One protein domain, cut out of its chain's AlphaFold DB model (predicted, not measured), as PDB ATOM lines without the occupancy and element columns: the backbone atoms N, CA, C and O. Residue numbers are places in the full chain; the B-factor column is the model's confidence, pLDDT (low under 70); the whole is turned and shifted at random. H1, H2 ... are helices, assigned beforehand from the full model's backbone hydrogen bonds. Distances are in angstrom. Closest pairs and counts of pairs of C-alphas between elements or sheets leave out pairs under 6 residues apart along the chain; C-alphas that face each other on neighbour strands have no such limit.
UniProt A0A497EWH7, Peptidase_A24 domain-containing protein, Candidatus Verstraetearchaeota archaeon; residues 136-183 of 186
ATOM      1  N   SER A 136     159.423 108.804 185.794       91.81
ATOM      2  CA  SER A 136     158.955 108.620 187.170       91.81
ATOM      3  C   SER A 136     157.941 107.475 187.286       91.81
ATOM      4  O   SER A 136     157.981 106.681 188.225       91.81
ATOM      5  N   ILE A 137     157.053 107.340 186.294       91.69
ATOM      6  CA  ILE A 137     156.069 106.249 186.228       91.69
ATOM      7  C   ILE A 137     156.772 104.917 185.940       91.69
ATOM      8  O   ILE A 137     156.441 103.897 186.549       91.69
ATOM      9  N   VAL A 138     157.768 104.918 185.048       91.44
ATOM     10  CA  VAL A 138     158.582 103.731 184.739       91.44
ATOM     11  C   VAL A 138     159.343 103.253 185.979       91.44
ATOM     12  O   VAL A 138     159.313 102.063 186.295       91.44
ATOM     13  N   MET A 139     159.981 104.168 186.713       92.44
ATOM     14  CA  MET A 139     160.713 103.871 187.949       92.44
ATOM     15  C   MET A 139     159.788 103.323 189.034       92.44
ATOM     16  O   MET A 139     160.080 102.275 189.610       92.44
ATOM     17  N   LEU A 140     158.632 103.958 189.244       92.31
ATOM     18  CA  LEU A 140     157.626 103.477 190.186       92.31
ATOM     19  C   LEU A 140     157.154 102.062 189.830       92.31
ATOM     20  O   LEU A 140     157.127 101.181 190.688       92.31
ATOM     21  N   SER A 141     156.832 101.827 188.557       92.00
ATOM     22  CA  SER A 141     156.383 100.518 188.071       92.00
ATOM     23  C   SER A 141     157.450  99.449 188.293       92.00
ATOM     24  O   SER A 141     157.148  98.368 188.800       92.00
ATOM     25  N   LYS A 142     158.712  99.762 187.983       90.94
ATOM     26  CA  LYS A 142     159.844  98.863 188.212       90.94
ATOM     27  C   LYS A 142     160.002  98.517 189.692       90.94
ATOM     28  O   LYS A 142     160.057  97.339 190.028       90.94
ATOM     29  N   ASN A 143     160.005  99.516 190.572       92.62
ATOM     30  CA  ASN A 143     160.128  99.282 192.010       92.62
ATOM     31  C   ASN A 143     158.976  98.422 192.545       92.62
ATOM     32  O   ASN A 143     159.202  97.510 193.335       92.62
ATOM     33  N   LEU A 144     157.738  98.653 192.094       89.75
ATOM     34  CA  LEU A 144     156.600  97.817 192.484       89.75
ATOM     35  C   LEU A 144     156.776  96.360 192.034       89.75
ATOM     36  O   LEU A 144     156.502  95.451 192.818       89.75
ATOM     37  N   ILE A 145     157.273  96.128 190.816       91.12
ATOM     38  CA  ILE A 145     157.577  94.780 190.314       91.12
ATOM     39  C   ILE A 145     158.669  94.114 191.160       91.12
ATOM     40  O   ILE A 145     158.512  92.958 191.551       91.12
ATOM     41  N   ASP A 146     159.742  94.831 191.488       88.19
ATOM     42  CA  ASP A 146     160.844  94.299 192.298       88.19
ATOM     43  C   ASP A 146     160.373  93.969 193.730       88.19
ATOM     44  O   ASP A 146     160.709  92.912 194.269       88.19
ATOM     45  N   LYS A 147     159.465  94.774 194.305       87.69
ATOM     46  CA  LYS A 147     158.797  94.457 195.581       87.69
ATOM     47  C   LYS A 147     157.964  93.179 195.506       87.69
ATOM     48  O   LYS A 147     158.007  92.367 196.427       87.69
ATOM     49  N   LEU A 148     157.197  92.994 194.428       89.69
ATOM     50  CA  LEU A 148     156.390  91.785 194.218       89.69
ATOM     51  C   LEU A 148     157.259  90.535 194.028       89.69
ATOM     52  O   LEU A 148     156.843  89.441 194.397       89.69
ATOM     53  N   ARG A 149     158.480  90.695 193.505       89.19
ATOM     54  CA  ARG A 149     159.496  89.633 193.409       89.19
ATOM     55  C   ARG A 149     160.178  89.314 194.744       89.19
ATOM     56  O   ARG A 149     161.009  88.412 194.792       89.19
ATOM     57  N   GLY A 150     159.822  90.020 195.817       84.06
ATOM     58  CA  GLY A 150     160.383  89.825 197.151       84.06
ATOM     59  C   GLY A 150     161.711  90.547 197.377       84.06
ATOM     60  O   GLY A 150     162.384  90.266 198.368       84.06
ATOM     61  N   GLU A 151     162.109  91.469 196.493       83.81
ATOM     62  CA  GLU A 151     163.282  92.297 196.747       83.81
ATOM     63  C   GLU A 151     162.982  93.350 197.818       83.81
ATOM     64  O   GLU A 151     161.962  94.045 197.801       83.81
ATOM     65  N   ASP A 152     163.916  93.497 198.755       82.12
ATOM     66  CA  ASP A 152     163.791  94.479 199.821       82.12
ATOM     67  C   ASP A 152     164.193  95.876 199.325       82.12
ATOM     68  O   ASP A 152     165.370  96.260 199.351       82.12
ATOM     69  N   LEU A 153     163.209  96.625 198.824       80.06
ATOM     70  CA  LEU A 153     163.387  97.962 198.248       80.06
ATOM     71  C   LEU A 153     163.998  98.977 199.219       80.06
ATOM     72  O   LEU A 153     164.727  99.867 198.789       80.06
ATOM     73  N   PHE A 154     163.691  98.858 200.513       83.06
ATOM     74  CA  PHE A 154     164.044  99.868 201.514       83.06
ATOM     75  C   PHE A 154     165.232  99.472 202.384       83.06
ATOM     76  O   PHE A 154     165.568 100.209 203.310       83.06
ATOM     77  N   LYS A 155     165.906  98.362 202.075       78.69
ATOM     78  CA  LYS A 155     167.144  97.965 202.750       78.69
ATOM     79  C   LYS A 155     168.206  99.061 202.598       78.69
ATOM     80  O   LYS A 155     168.651  99.332 201.482       78.69
ATOM     81  N   GLY A 156     168.602  99.678 203.713       79.75
ATOM     82  CA  GLY A 156     169.491 100.854 203.760       79.75
ATOM     83  C   GLY A 156     168.777 102.213 203.870       79.75
ATOM     84  O   GLY A 156     169.424 103.211 204.166       79.75
ATOM     85  N   LEU A 157     167.451 102.249 203.707       83.69
ATOM     86  CA  LEU A 157     166.572 103.407 203.938       83.69
ATOM     87  C   LEU A 157     165.584 103.150 205.090       83.69
ATOM     88  O   LEU A 157     164.572 103.836 205.219       83.69
ATOM     89  N   GLU A 158     165.832 102.140 205.922       85.31
ATOM     90  CA  GLU A 158     164.896 101.680 206.955       85.31
ATOM     91  C   GLU A 158     164.545 102.790 207.954       85.31
ATOM     92  O   GLU A 158     163.363 103.001 208.237       85.31
ATOM     93  N   TYR A 159     165.558 103.550 208.377       86.69
ATOM     94  CA  TYR A 159     165.454 104.666 209.323       86.69
ATOM     95  C   TYR A 159     164.984 105.983 208.694       86.69
ATOM     96  O   TYR A 159     164.799 106.971 209.402       86.69
ATOM     97  N   GLU A 160     164.793 106.019 207.374       90.00
ATOM     98  CA  GLU A 160     164.397 107.238 206.676       90.00
ATOM     99  C   GLU A 160     162.886 107.472 206.715       90.00
ATOM    100  O   GLU A 160     162.070 106.548 206.832       90.00
ATOM    101  N   THR A 161     162.506 108.744 206.596       92.50
ATOM    102  CA  THR A 161     161.103 109.163 206.647       92.50
ATOM    103  C   THR A 161     160.290 108.562 205.500       92.50
ATOM    104  O   THR A 161     160.799 108.279 204.413       92.50
ATOM    105  N   ILE A 162     158.979 108.415 205.719       88.50
ATOM    106  CA  ILE A 162     158.042 107.926 204.694       88.50
ATOM    107  C   ILE A 162     158.145 108.773 203.415       88.50
ATOM    108  O   ILE A 162     158.146 108.222 202.318       88.50
ATOM    109  N   GLY A 163     158.320 110.093 203.547       89.31
ATOM    110  CA  GLY A 163     158.505 110.994 202.407       89.31
ATOM    111  C   GLY A 163     159.735 110.650 201.564       89.31
ATOM    112  O   GLY A 163     159.626 110.538 200.348       89.31
ATOM    113  N   LYS A 164     160.888 110.391 202.195       88.56
ATOM    114  CA  LYS A 164     162.105 109.967 201.483       88.56
ATOM    115  C   LYS A 164     161.947 108.598 200.821       88.56
ATOM    116  O   LYS A 164     162.441 108.404 199.716       88.56
ATOM    117  N   LYS A 165     161.217 107.671 201.450       88.00
ATOM    118  CA  LYS A 165     160.887 106.360 200.863       88.00
ATOM    119  C   LYS A 165     160.008 106.497 199.615       88.00
ATOM    120  O   LYS A 165     160.273 105.833 198.619       88.00
ATOM    121  N   ILE A 166     159.004 107.376 199.645       88.44
ATOM    122  CA  ILE A 166     158.169 107.688 198.472       88.44
ATOM    123  C   ILE A 166     159.007 108.348 197.379       88.44
ATOM    124  O   ILE A 166     158.901 107.967 196.219       88.44
ATOM    125  N   LEU A 167     159.869 109.300 197.739       89.44
ATOM    126  CA  LEU A 167     160.727 109.968 196.767       89.44
ATOM    127  C   LEU A 167     161.652 108.959 196.077       89.44
ATOM    128  O   LEU A 167     161.663 108.897 194.855       89.44
ATOM    129  N   ALA A 168     162.311 108.087 196.844       89.06
ATOM    130  CA  ALA A 168     163.158 107.021 196.312       89.06
ATOM    131  C   ALA A 168     162.410 106.058 195.371       89.06
ATOM    132  O   ALA A 168     162.995 105.586 194.401       89.06
ATOM    133  N   LEU A 169     161.121 105.787 195.624       89.25
ATOM    134  CA  LEU A 169     160.292 104.956 194.744       89.25
ATOM    135  C   LEU A 169     160.035 105.590 193.371       89.25
ATOM    136  O   LEU A 169     159.798 104.862 192.408       89.25
ATOM    137  N   ILE A 170     160.012 106.920 193.294       90.62
ATOM    138  CA  ILE A 170     159.604 107.660 192.095       90.62
ATOM    139  C   ILE A 170     160.827 108.182 191.330       90.62
ATOM    140  O   ILE A 170     160.780 108.268 190.108       90.62
ATOM    141  N   THR A 171     161.924 108.506 192.019       89.25
ATOM    142  CA  THR A 171     163.117 109.126 191.415       89.25
ATOM    143  C   THR A 171     164.239 108.147 191.082       89.25
ATOM    144  O   THR A 171     165.189 108.525 190.397       89.25
ATOM    145  N   GLY A 172     164.173 106.901 191.553       87.56
ATOM    146  CA  GLY A 172     165.236 105.928 191.330       87.56
ATOM    147  C   GLY A 172     164.780 104.489 191.505       87.56
ATOM    148  O   GLY A 172     163.606 104.207 191.708       87.56
ATOM    149  N   TYR A 173     165.722 103.555 191.402       85.75
ATOM    150  CA  TYR A 173     165.498 102.142 191.699       85.75
ATOM    151  C   TYR A 173     166.749 101.535 192.325       85.75
ATOM    152  O   TYR A 173     167.864 102.032 192.144       85.75
ATOM    153  N   LYS A 174     166.574 100.432 193.050       83.31
ATOM    154  CA  LYS A 174     167.679  99.765 193.735       83.31
ATOM    155  C   LYS A 174     168.528  98.946 192.759       83.31
ATOM    156  O   LYS A 174     168.009  98.166 191.965       83.31
ATOM    157  N   ILE A 175     169.849  99.077 192.852       81.69
ATOM    158  CA  ILE A 175     170.810  98.236 192.129       81.69
ATOM    159  C   ILE A 175     171.946  97.817 193.066       81.69
ATOM    160  O   ILE A 175     172.379  98.584 193.922       81.69
ATOM    161  N   SER A 176     172.413  96.574 192.945       77.81
ATOM    162  CA  SER A 176     173.552  96.076 193.726       77.81
ATOM    163  C   SER A 176     174.869  96.670 193.221       77.81
ATOM    164  O   SER A 176     175.080  96.688 192.007       77.81
ATOM    165  N   ALA A 177     175.785  97.025 194.125       74.94
ATOM    166  CA  ALA A 177     177.094  97.594 193.783       74.94
ATOM    167  C   ALA A 177     177.907  96.729 192.796       74.94
ATOM    168  O   ALA A 177     178.491  97.263 191.859       74.94
ATOM    169  N   ASN A 178     177.866  95.397 192.923       75.31
ATOM    170  CA  ASN A 178     178.569  94.486 192.004       75.31
ATOM    171  C   ASN A 178     178.087  94.640 190.549       75.31
ATOM    172  O   ASN A 178     178.896  94.784 189.641       75.31
ATOM    173  N   LYS A 179     176.764  94.725 190.338       72.06
ATOM    174  CA  LYS A 179     176.164  94.998 189.016       72.06
ATOM    175  C   LYS A 179     176.444  96.415 188.507       72.06
ATOM    176  O   LYS A 179     176.322  96.658 187.310       72.06
ATOM    177  N   LEU A 180     176.751  97.356 189.403       70.25
ATOM    178  CA  LEU A 180     177.109  98.723 189.031       70.25
ATOM    179  C   LEU A 180     178.528  98.768 188.445       70.25
ATOM    180  O   LEU A 180     178.732  99.408 187.426       70.25
ATOM    181  N   HIS A 181     179.475  98.040 189.046       63.31
ATOM    182  CA  HIS A 181     180.863  97.965 188.574       63.31
ATOM    183  C   HIS A 181     181.025  97.213 187.246       63.31
ATOM    184  O   HIS A 181     181.915  97.542 186.468       63.31
ATOM    185  N   GLU A 182     180.168  96.230 186.967       66.00
ATOM    186  CA  GLU A 182     180.157  95.509 185.684       66.00
ATOM    187  C   GLU A 182     179.607  96.356 184.529       66.00
ATOM    188  O   GLU A 182     179.928  96.109 183.366       66.00
ATOM    189  N   ARG A 183     178.789  97.372 184.829       58.41
ATOM    190  CA  ARG A 183     178.376  98.365 183.840       58.41
ATOM    191  C   ARG A 183     179.477  99.410 183.740       58.41
ATOM    192  O   ARG A 183     179.423 100.432 184.416       58.41
TER     193      ARG A 183
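Overview. This is residues 136 to 183 of the 186 residues of the protein "Peptidase_A24 domain-containing protein" of Candidatus Verstraetearchaeota archaeon (UniProt A0A497EWH7). Two helices, H1 and H2, make a corner like an L closed in to 68 degrees, the later part of H2 near Ile 170 packing on H1 near Leu 140, and a long loop, residues 149 to 161, spans the open side of the L from the end of H1 to the start of H2. From this small body the chain runs out past H2 to a short helix, H3, which sticks out as an arm with residues 176 to 183 and touches neither of the other helices. The printed part has 48 residues with three named helices in the order H1, H2, H3 and no named strand, and its class is all helix. It is only just compact, close to loose, with a radius of gyration of the C-alphas of 11.1 A, and it spans 31 by 24 by 20 A.

Arrangement. H1, residues 136 to 148, touches H2, residues 162 to 171, with 10 pairs of C-alphas within 8 A. Their closest C-alphas are those of Leu 140 and Ile 170, 5.0 A apart. Their lines stand at a steep tilt of 68 degrees, only just short of about perpendicular, and they run opposite ways. Their centres are 11.7 A apart. H3, residues 177 to 182, is apart from H1. It is apart from H2 too, though a tight link of 5 residues joins the two. In H1, H2 and H3 every O i to N i+4 pair is within hydrogen-bond range.

Along the chain. H1 begins at C-alpha 136 at (158.955, 108.620, 187.170) and runs 18.4 A to C-alpha 148 at (156.390, 91.785, 194.218). H2 runs from Ile 162 to Thr 171, 14.3 A from first to last C-alpha. H3 runs from Ala 177 to Glu 182, 8.9 A from first to last C-alpha, and ends at C-alpha 182 at (180.157, 95.509, 185.684).

Size, cuts and confidence. The two C-alphas farthest apart are those of Ile 162 and Glu 182, 31.7 A. Residues 158 to 164, of which 162 to 164 belong to H2, stand free, and so do residues 176 to 183, of which 177 to 182 belong to H3. Without these stretches the body has 33 residues, spans 21 by 19 by 15 A and has a radius of gyration of 8.5 A. The link from H1 to H2, 13 residues, is long. The printed part has no cut. The mean pLDDT of the printed part is 84.7, and residues 181 to 183 are under 70.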